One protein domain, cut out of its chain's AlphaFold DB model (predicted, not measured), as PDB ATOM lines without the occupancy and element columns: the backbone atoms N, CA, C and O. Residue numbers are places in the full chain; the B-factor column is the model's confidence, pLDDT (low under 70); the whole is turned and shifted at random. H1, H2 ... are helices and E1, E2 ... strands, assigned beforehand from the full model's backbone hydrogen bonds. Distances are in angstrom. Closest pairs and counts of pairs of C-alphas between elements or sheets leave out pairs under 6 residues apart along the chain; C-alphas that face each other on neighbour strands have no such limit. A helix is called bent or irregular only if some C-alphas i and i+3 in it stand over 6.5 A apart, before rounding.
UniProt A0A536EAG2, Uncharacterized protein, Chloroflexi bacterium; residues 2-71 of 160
ATOM      1  N   VAL A   2     -17.030   8.321 -39.912       60.81
ATOM      2  CA  VAL A   2     -17.373   8.152 -41.344       60.81
ATOM      3  C   VAL A   2     -16.896   6.826 -41.965       60.81
ATOM      4  O   VAL A   2     -17.682   6.142 -42.604       60.81
ATOM      5  N   ILE A   3     -15.655   6.395 -41.726       58.75
ATOM      6  CA  ILE A   3     -15.116   5.148 -42.315       58.75
ATOM      7  C   ILE A   3     -15.765   3.895 -41.705       58.75
ATOM      8  O   ILE A   3     -16.001   2.909 -42.395       58.75
ATOM      9  N   THR A   4     -16.098   3.936 -40.413       62.22
ATOM     10  CA  THR A   4     -16.799   2.831 -39.740       62.22
ATOM     11  C   THR A   4     -18.228   2.712 -40.262       62.22
ATOM     12  O   THR A   4     -18.682   1.608 -40.531       62.22
ATOM     13  N   LEU A   5     -18.899   3.846 -40.496       66.44
ATOM     14  CA  LEU A   5     -20.191   3.905 -41.182       66.44
ATOM     15  C   LEU A   5     -20.095   3.407 -42.629       66.44
ATOM     16  O   LEU A   5     -20.954   2.646 -43.050       66.44
ATOM     17  N   ALA A   6     -19.040   3.761 -43.368       64.75
ATOM     18  CA  ALA A   6     -18.819   3.271 -44.728       64.75
ATOM     19  C   ALA A   6     -18.578   1.753 -44.761       64.75
ATOM     20  O   ALA A   6     -19.133   1.059 -45.607       64.75
ATOM     21  N   TYR A   7     -17.807   1.213 -43.815       66.12
ATOM     22  CA  TYR A   7     -17.601  -0.230 -43.686       66.12
ATOM     23  C   TYR A   7     -18.898  -0.961 -43.325       66.12
ATOM     24  O   TYR A   7     -19.239  -1.959 -43.958       66.12
ATOM     25  N   LEU A   8     -19.663  -0.431 -42.366       68.62
ATOM     26  CA  LEU A   8     -20.989  -0.948 -42.030       68.62
ATOM     27  C   LEU A   8     -21.948  -0.856 -43.221       68.62
ATOM     28  O   LEU A   8     -22.691  -1.800 -43.454       68.62
ATOM     29  N   ALA A   9     -21.893   0.217 -44.009       69.81
ATOM     30  CA  ALA A   9     -22.688   0.367 -45.223       69.81
ATOM     31  C   ALA A   9     -22.293  -0.665 -46.285       69.81
ATOM     32  O   ALA A   9     -23.168  -1.287 -46.873       69.81
ATOM     33  N   VAL A  10     -20.998  -0.924 -46.496       69.62
ATOM     34  CA  VAL A  10     -20.528  -1.975 -47.417       69.62
ATOM     35  C   VAL A  10     -20.981  -3.358 -46.949       69.62
ATOM     36  O   VAL A  10     -21.473  -4.143 -47.762       69.62
ATOM     37  N   LEU A  11     -20.876  -3.656 -45.650       72.12
ATOM     38  CA  LEU A  11     -21.380  -4.907 -45.081       72.12
ATOM     39  C   LEU A  11     -22.904  -5.019 -45.204       72.12
ATOM     40  O   LEU A  11     -23.399  -6.082 -45.569       72.12
ATOM     41  N   ALA A  12     -23.639  -3.935 -44.959       71.88
ATOM     42  CA  ALA A  12     -25.090  -3.886 -45.089       71.88
ATOM     43  C   ALA A  12     -25.531  -4.059 -46.545       71.88
ATOM     44  O   ALA A  12     -26.434  -4.842 -46.812       71.88
ATOM     45  N   ILE A  13     -24.858  -3.417 -47.505       74.00
ATOM     46  CA  ILE A  13     -25.104  -3.594 -48.942       74.00
ATOM     47  C   ILE A  13     -24.789  -5.031 -49.359       74.00
ATOM     48  O   ILE A  13     -25.556  -5.624 -50.117       74.00
ATOM     49  N   ALA A  14     -23.700  -5.624 -48.863       69.75
ATOM     50  CA  ALA A  14     -23.373  -7.021 -49.133       69.75
ATOM     51  C   ALA A  14     -24.436  -7.965 -48.548       69.75
ATOM     52  O   ALA A  14     -24.906  -8.857 -49.251       69.75
ATOM     53  N   ALA A  15     -24.869  -7.740 -47.305       72.12
ATOM     54  CA  ALA A  15     -25.919  -8.513 -46.649       72.12
ATOM     55  C   ALA A  15     -27.273  -8.363 -47.361       72.12
ATOM     56  O   ALA A  15     -27.950  -9.358 -47.607       72.12
ATOM     57  N   LEU A  16     -27.635  -7.148 -47.774       73.88
ATOM     58  CA  LEU A  16     -28.849  -6.862 -48.536       73.88
ATOM     59  C   LEU A  16     -28.792  -7.497 -49.931       73.88
ATOM     60  O   LEU A  16     -29.753  -8.121 -50.367       73.88
ATOM     61  N   SER A  17     -27.640  -7.435 -50.603       70.38
ATOM     62  CA  SER A  17     -27.405  -8.121 -51.880       70.38
ATOM     63  C   SER A  17     -27.520  -9.637 -51.734       70.38
ATOM     64  O   SER A  17     -28.021 -10.305 -52.638       70.38
ATOM     65  N   VAL A  18     -27.085 -10.191 -50.596       69.69
ATOM     66  CA  VAL A  18     -27.316 -11.600 -50.262       69.69
ATOM     67  C   VAL A  18     -28.801 -11.867 -50.067       69.69
ATOM     68  O   VAL A  18     -29.324 -12.827 -50.632       69.69
ATOM     69  N   ALA A  19     -29.490 -11.025 -49.300       72.19
ATOM     70  CA  ALA A  19     -30.899 -11.175 -48.957       72.19
ATOM     71  C   ALA A  19     -31.825 -11.098 -50.182       72.19
ATOM     72  O   ALA A  19     -32.736 -11.915 -50.284       72.19
ATOM     73  N   LEU A  20     -31.542 -10.211 -51.139       76.00
ATOM     74  CA  LEU A  20     -32.388  -9.976 -52.318       76.00
ATOM     75  C   LEU A  20     -32.199 -10.999 -53.448       76.00
ATOM     76  O   LEU A  20     -33.034 -11.082 -54.341       76.00
ATOM     77  N   ARG A  21     -31.124 -11.796 -53.442       76.62
ATOM     78  CA  ARG A  21     -30.927 -12.839 -54.463       76.62
ATOM     79  C   ARG A  21     -31.690 -14.116 -54.121       76.62
ATOM     80  O   ARG A  21     -31.634 -14.605 -52.992       76.62
ATOM     81  N   HIS A  22     -32.342 -14.692 -55.130       70.62
ATOM     82  CA  HIS A  22     -33.104 -15.939 -55.007       70.62
ATOM     83  C   HIS A  22     -32.249 -17.209 -55.165       70.62
ATOM     84  O   HIS A  22     -32.689 -18.289 -54.789       70.62
ATOM     85  N   GLY A  23     -31.030 -17.098 -55.707       72.75
ATOM     86  CA  GLY A  23     -30.136 -18.234 -55.959       72.75
ATOM     87  C   GLY A  23     -29.019 -18.412 -54.920       72.75
ATOM     88  O   GLY A  23     -28.776 -17.520 -54.103       72.75
ATOM     89  N   PRO A  24     -28.288 -19.544 -54.973       76.56
ATOM     90  CA  PRO A  24     -27.125 -19.771 -54.127       76.56
ATOM     91  C   PRO A  24     -26.015 -18.775 -54.474       76.56
ATOM     92  O   PRO A  24     -25.670 -18.571 -55.643       76.56
ATOM     93  N   ILE A  25     -25.418 -18.184 -53.443       81.00
ATOM     94  CA  ILE A  25     -24.385 -17.159 -53.611       81.00
ATOM     95  C   ILE A  25     -23.035 -17.737 -53.245       81.00
ATOM     96  O   ILE A  25     -22.870 -18.329 -52.180       81.00
ATOM     97  N   LEU A  26     -22.059 -17.528 -54.124       83.19
ATOM     98  CA  LEU A  26     -20.694 -17.989 -53.941       83.19
ATOM     99  C   LEU A  26     -19.774 -16.823 -53.575       83.19
ATOM    100  O   LEU A  26     -19.560 -15.898 -54.364       83.19
ATOM    101  N   LEU A  27     -19.148 -16.917 -52.409       82.75
ATOM    102  CA  LEU A  27     -18.114 -16.003 -51.948       82.75
ATOM    103  C   LEU A  27     -16.802 -16.764 -51.790       82.75
ATOM    104  O   LEU A  27     -16.703 -17.735 -51.048       82.75
ATOM    105  N   ARG A  28     -15.761 -16.344 -52.506       82.81
ATOM    106  CA  ARG A  28     -14.439 -16.969 -52.374       82.81
ATOM    107  C   ARG A  28     -13.705 -16.354 -51.199       82.81
ATOM    108  O   ARG A  28     -13.686 -15.132 -51.089       82.81
ATOM    109  N   GLY A  29     -13.010 -17.164 -50.410       80.00
ATOM    110  CA  GLY A  29     -12.157 -16.669 -49.336       80.00
ATOM    111  C   GLY A  29     -11.120 -15.659 -49.817       80.00
ATOM    112  O   GLY A  29     -10.962 -14.614 -49.204       80.00
ATOM    113  N   ARG A  30     -10.523 -15.863 -51.001       82.06
ATOM    114  CA  ARG A  30      -9.663 -14.841 -51.629       82.06
ATOM    115  C   ARG A  30     -10.358 -13.495 -51.868       82.06
ATOM    116  O   ARG A  30      -9.703 -12.465 -51.775       82.06
ATOM    117  N   SER A  31     -11.654 -13.489 -52.181       80.88
ATOM    118  CA  SER A  31     -12.434 -12.250 -52.309       80.88
ATOM    119  C   SER A  31     -12.688 -11.607 -50.945       80.88
ATOM    120  O   SER A  31     -12.568 -10.395 -50.837       80.88
ATOM    121  N   VAL A  32     -12.965 -12.406 -49.907       78.56
ATOM    122  CA  VAL A  32     -13.080 -11.926 -48.514       78.56
ATOM    123  C   VAL A  32     -11.774 -11.285 -48.054       78.56
ATOM    124  O   VAL A  32     -11.775 -10.159 -47.568       78.56
ATOM    125  N   LEU A  33     -10.650 -11.964 -48.285       82.69
ATOM    126  CA  LEU A  33      -9.321 -11.460 -47.970       82.69
ATOM    127  C   LEU A  33      -9.030 -10.140 -48.696       82.69
ATOM    128  O   LEU A  33      -8.536  -9.206 -48.076       82.69
ATOM    129  N   TRP A  34      -9.367 -10.046 -49.987       80.81
ATOM    130  CA  TRP A  34      -9.200  -8.815 -50.766       80.81
ATOM    131  C   TRP A  34     -10.035  -7.654 -50.218       80.81
ATOM    132  O   TRP A  34      -9.517  -6.551 -50.079       80.81
ATOM    133  N   LEU A  35     -11.301  -7.895 -49.872       77.00
ATOM    134  CA  LEU A  35     -12.175  -6.877 -49.278       77.00
ATOM    135  C   LEU A  35     -11.638  -6.395 -47.931       77.00
ATOM    136  O   LEU A  35     -11.583  -5.189 -47.685       77.00
ATOM    137  N   ASN A  36     -11.188  -7.324 -47.089       76.88
ATOM    138  CA  ASN A  36     -10.587  -6.995 -45.802       76.88
ATOM    139  C   ASN A  36      -9.265  -6.239 -45.974       76.88
ATOM    140  O   ASN A  36      -9.036  -5.261 -45.272       76.88
ATOM    141  N   GLY A  37      -8.437  -6.620 -46.951       79.88
ATOM    142  CA  GLY A  37      -7.196  -5.923 -47.290       79.88
ATOM    143  C   GLY A  37      -7.427  -4.488 -47.768       79.88
ATOM    144  O   GLY A  37      -6.806  -3.570 -47.243       79.88
ATOM    145  N   ILE A  38      -8.365  -4.267 -48.700       78.94
ATOM    146  CA  ILE A  38      -8.728  -2.912 -49.157       78.94
ATOM    147  C   ILE A  38      -9.249  -2.076 -47.984       78.94
ATOM    148  O   ILE A  38      -8.836  -0.932 -47.807       78.94
ATOM    149  N   THR A  39     -10.123  -2.653 -47.157       73.88
ATOM    150  CA  THR A  39     -10.681  -1.967 -45.984       73.88
ATOM    151  C   THR A  39      -9.590  -1.581 -44.989       73.88
ATOM    152  O   THR A  39      -9.633  -0.485 -44.429       73.88
ATOM    153  N   PHE A  40      -8.617  -2.468 -44.775       75.31
ATOM    154  CA  PHE A  40      -7.473  -2.228 -43.906       75.31
ATOM    155  C   PHE A  40      -6.593  -1.095 -44.438       75.31
ATOM    156  O   PHE A  40      -6.322  -0.146 -43.708       75.31
ATOM    157  N   VAL A  41      -6.218  -1.140 -45.720       76.94
ATOM    158  CA  VAL A  41      -5.424  -0.082 -46.366       76.94
ATOM    159  C   VAL A  41      -6.147   1.262 -46.288       76.94
ATOM    160  O   VAL A  41      -5.541   2.256 -45.898       76.94
ATOM    161  N   ALA A  42      -7.452   1.296 -46.564       74.56
ATOM    162  CA  ALA A  42      -8.250   2.509 -46.411       74.56
ATOM    163  C   ALA A  42      -8.264   3.009 -44.954       74.56
ATOM    164  O   ALA A  42      -8.115   4.203 -44.709       74.56
ATOM    165  N   HIS A  43      -8.392   2.118 -43.967       70.19
ATOM    166  CA  HIS A  43      -8.332   2.514 -42.556       70.19
ATOM    167  C   HIS A  43      -6.980   3.116 -42.167       70.19
ATOM    168  O   HIS A  43      -6.965   4.093 -41.423       70.19
ATOM    169  N   VAL A  44      -5.876   2.555 -42.663       72.19
ATOM    170  CA  VAL A  44      -4.520   3.057 -42.394       72.19
ATOM    171  C   VAL A  44      -4.281   4.404 -43.082       72.19
ATOM    172  O   VAL A  44      -3.740   5.309 -42.458       72.19
ATOM    173  N   LEU A  45      -4.715   4.566 -44.336       72.56
ATOM    174  CA  LEU A  45      -4.505   5.798 -45.107       72.56
ATOM    175  C   LEU A  45      -5.355   6.978 -44.613       72.56
ATOM    176  O   LEU A  45      -4.904   8.118 -44.674       72.56
ATOM    177  N   PHE A  46      -6.579   6.724 -44.138       71.88
ATOM    178  CA  PHE A  46      -7.554   7.782 -43.838       71.88
ATOM    179  C   PHE A  46      -7.807   8.026 -42.337       71.88
ATOM    180  O   PHE A  46      -8.686   8.823 -42.001       71.88
ATOM    181  N   ARG A  47      -7.078   7.381 -41.408       64.44
ATOM    182  CA  ARG A  47      -7.154   7.714 -39.970       64.44
ATOM    183  C   ARG A  47      -5.790   8.074 -39.359       64.44
ATOM    184  O   ARG A  47      -4.926   7.203 -39.299       64.44
ATOM    185  N   PRO A  48      -5.632   9.282 -38.784       59.38
ATOM    186  CA  PRO A  48      -4.468   9.609 -37.965       59.38
ATOM    187  C   PRO A  48      -4.490   8.877 -36.598       59.38
ATOM    188  O   PRO A  48      -5.551   8.409 -36.156       59.38
ATOM    189  N   PRO A  49      -3.338   8.756 -35.904       52.66
ATOM    190  CA  PRO A  49      -3.259   8.189 -34.551       52.66
ATOM    191  C   PRO A  49      -4.178   8.994 -33.617       52.66
ATOM    192  O   PRO A  49      -4.084  10.220 -33.626       52.66
ATOM    193  N   PRO A  50      -5.120   8.356 -32.888       59.97
ATOM    194  CA  PRO A  50      -4.942   7.113 -32.128       59.97
ATOM    195  C   PRO A  50      -5.677   5.879 -32.694       59.97
ATOM    196  O   PRO A  50      -5.935   4.911 -31.983       59.97
ATOM    197  N   ALA A  51      -6.006   5.855 -33.988       58.84
ATOM    198  CA  ALA A  51      -6.716   4.730 -34.614       58.84
ATOM    199  C   ALA A  51      -5.965   3.377 -34.615       58.84
ATOM    200  O   ALA A  51      -6.554   2.355 -34.980       58.84
ATOM    201  N   LEU A  52      -4.705   3.362 -34.167       62.62
ATOM    202  CA  LEU A  52      -3.852   2.179 -34.037       62.62
ATOM    203  C   LEU A  52      -4.409   1.129 -33.055       62.62
ATOM    204  O   LEU A  52      -4.065  -0.040 -33.174       62.62
ATOM    205  N   VAL A  53      -5.321   1.496 -32.145       67.25
ATOM    206  CA  VAL A  53      -5.971   0.548 -31.210       67.25
ATOM    207  C   VAL A  53      -6.750  -0.558 -31.946       67.25
ATOM    208  O   VAL A  53      -6.941  -1.649 -31.417       67.25
ATOM    209  N   TRP A  54      -7.160  -0.319 -33.195       68.69
ATOM    210  CA  TRP A  54      -7.924  -1.283 -33.995       68.69
ATOM    211  C   TRP A  54      -7.050  -2.219 -34.845       68.69
ATOM    212  O   TRP A  54      -7.568  -3.202 -35.377       68.69
ATOM    213  N   LEU A  55      -5.739  -1.962 -34.963       73.31
ATOM    214  CA  LEU A  55      -4.805  -2.806 -35.728       73.31
ATOM    215  C   LEU A  55      -4.830  -4.281 -35.308       73.31
ATOM    216  O   LEU A  55      -4.898  -5.122 -36.204       73.31
ATOM    217  N   PRO A  56      -4.829  -4.631 -34.006       78.25
ATOM    218  CA  PRO A  56      -4.888  -6.027 -33.583       78.25
ATOM    219  C   PRO A  56      -6.172  -6.720 -34.049       78.25
ATOM    220  O   PRO A  56      -6.119  -7.835 -34.561       78.25
ATOM    221  N   LEU A  57      -7.321  -6.040 -33.954       75.44
ATOM    222  CA  LEU A  57      -8.603  -6.575 -34.421       75.44
ATOM    223  C   LEU A  57      -8.576  -6.820 -35.936       75.44
ATOM    224  O   LEU A  57      -8.995  -7.879 -36.403       75.44
ATOM    225  N   PHE A  58      -8.038  -5.872 -36.707       73.00
ATOM    226  CA  PHE A  58      -7.876  -6.037 -38.151       73.00
ATOM    227  C   PHE A  58      -6.896  -7.156 -38.506       73.00
ATOM    228  O   PHE A  58      -7.181  -7.922 -39.424       73.00
ATOM    229  N   ALA A  59      -5.788  -7.298 -37.778       76.19
ATOM    230  CA  ALA A  59      -4.831  -8.382 -37.972       76.19
ATOM    231  C   ALA A  59      -5.469  -9.751 -37.699       76.19
ATOM    232  O   ALA A  59      -5.262 -10.686 -38.471       76.19
ATOM    233  N   ILE A  60      -6.313  -9.858 -36.667       79.00
ATOM    234  CA  ILE A  60      -7.086 -11.073 -36.376       79.00
ATOM    235  C   ILE A  60      -8.066 -11.368 -37.518       79.00
ATOM    236  O   ILE A  60      -8.063 -12.475 -38.053       79.00
ATOM    237  N   ILE A  61      -8.867 -10.386 -37.947       75.50
ATOM    238  CA  ILE A  61      -9.831 -10.559 -39.050       75.50
ATOM    239  C   ILE A  61      -9.110 -10.952 -40.346       75.50
ATOM    240  O   ILE A  61      -9.559 -11.849 -41.068       75.50
ATOM    241  N   PHE A  62      -7.976 -10.316 -40.637       77.31
ATOM    242  CA  PHE A  62      -7.156 -10.618 -41.803       77.31
ATOM    243  C   PHE A  62      -6.549 -12.023 -41.714       77.31
ATOM    244  O   PHE A  62      -6.655 -12.783 -42.674       77.31
ATOM    245  N   GLY A  63      -6.002 -12.411 -40.560       76.75
ATOM    246  CA  GLY A  63      -5.455 -13.748 -40.316       76.75
ATOM    247  C   GLY A  63      -6.507 -14.848 -40.460       76.75
ATOM    248  O   GLY A  63      -6.288 -15.837 -41.157       76.75
ATOM    249  N   VAL A  64      -7.703 -14.644 -39.904       78.00
ATOM    250  CA  VAL A  64      -8.840 -15.562 -40.080       78.00
ATOM    251  C   VAL A  64      -9.263 -15.643 -41.552       78.00
ATOM    252  O   VAL A  64      -9.519 -16.730 -42.073       78.00
ATOM    253  N   SER A  65      -9.279 -14.512 -42.263       76.12
ATOM    254  CA  SER A  65      -9.599 -14.475 -43.699       76.12
ATOM    255  C   SER A  65      -8.550 -15.188 -44.550       76.12
ATOM    256  O   SER A  65      -8.894 -15.826 -45.546       76.12
ATOM    257  N   TRP A  66      -7.281 -15.102 -44.152       79.62
ATOM    258  CA  TRP A  66      -6.162 -15.774 -44.802       79.62
ATOM    259  C   TRP A  66      -6.288 -17.295 -44.700       79.62
ATOM    260  O   TRP A  66      -6.169 -17.991 -45.707       79.62
ATOM    261  N   LEU A  67      -6.646 -17.819 -43.522       80.56
ATOM    262  CA  LEU A  67      -6.941 -19.248 -43.339       80.56
ATOM    263  C   LEU A  67      -8.088 -19.731 -44.243       80.56
ATOM    264  O   LEU A  67      -8.138 -20.894 -44.644       80.56
ATOM    265  N   GLY A  68      -9.004 -18.827 -44.591       78.56
ATOM    266  CA  GLY A  68     -10.122 -19.087 -45.483       78.56
ATOM    267  C   GLY A  68      -9.811 -18.965 -46.975       78.56
ATOM    268  O   GLY A  68     -10.722 -19.210 -47.758       78.56
ATOM    269  N   VAL A  69      -8.598 -18.594 -47.411       81.44
ATOM    270  CA  VAL A  69      -8.342 -18.142 -48.798       81.44
ATOM    271  C   VAL A  69      -8.734 -19.172 -49.872       81.44
ATOM    272  O   VAL A  69      -9.301 -18.799 -50.907       81.44
ATOM    273  N   ASP A  70      -8.525 -20.458 -49.576       81.88
ATOM    274  CA  ASP A  70      -8.845 -21.607 -50.437       81.88
ATOM    275  C   ASP A  70     -10.234 -22.209 -50.174       81.88
ATOM    276  O   ASP A  70     -10.613 -23.232 -50.751       81.88
ATOM    277  N   THR A  71     -11.018 -21.565 -49.312       86.12
ATOM    278  CA  THR A  71     -12.394 -21.949 -49.000       86.12
ATOM    279  C   THR A  71     -13.371 -21.163 -49.860       86.12
ATOM    280  O   THR A  71     -13.206 -19.965 -50.111       86.12
TER     281      THR A  71
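What this domain is: This is residues 2 to 71 of the 160 residues of an uncharacterized protein of Chloroflexi bacterium (UniProt A0A536EAG2). A helical hairpin, H2 and H3, has a third helix, H1, splayed away from H2, with the stretch holding strand E1 bridging the wide end of the gap. The printed part has 70 residues, in the order H1, E1, H2, H3, and is mostly helix. It is flat, 43 by 27 by 15 A, and only just loose, close to compact, with a radius of gyration of the C-alphas of 13.6 A.

Where its parts are: H1, residues 2 to 20, runs 26.0 A from C-alpha 2 at (-17.373, 8.152, -41.344). E1 is residues 25 to 28 and pairs with no named strand. H2, residues 29 to 46, and H3, residues 51 to 67, each span 25.5 A; C-alpha 67 is at (-6.941, -19.248, -43.339). H3 is irregular: C-alphas 53 and 56 are 7.1 A apart.

How they stand to each other: H2 and H3 touch, their closest C-alphas, Leu 33 and Ser 65, 5.2 A apart, at a shallow tilt of 13 degrees, opposite ways. H1 and H2 are close but not clearly touching; the closest C-alphas, Ile 3 and His 43, are 7.3 A apart. H1 and H3 are apart. Every O i to N i+4 pair is within hydrogen-bond range in H1 and H2, and 10 of 13 in H3.

The domain as a whole: The C-alphas farthest apart, His 22 and Pro 49, are 43.5 A apart. The printed part has no cut, and its links are tight. Confidence is under 70 at residues 2 to 10, 14, 18 and 47 to 54.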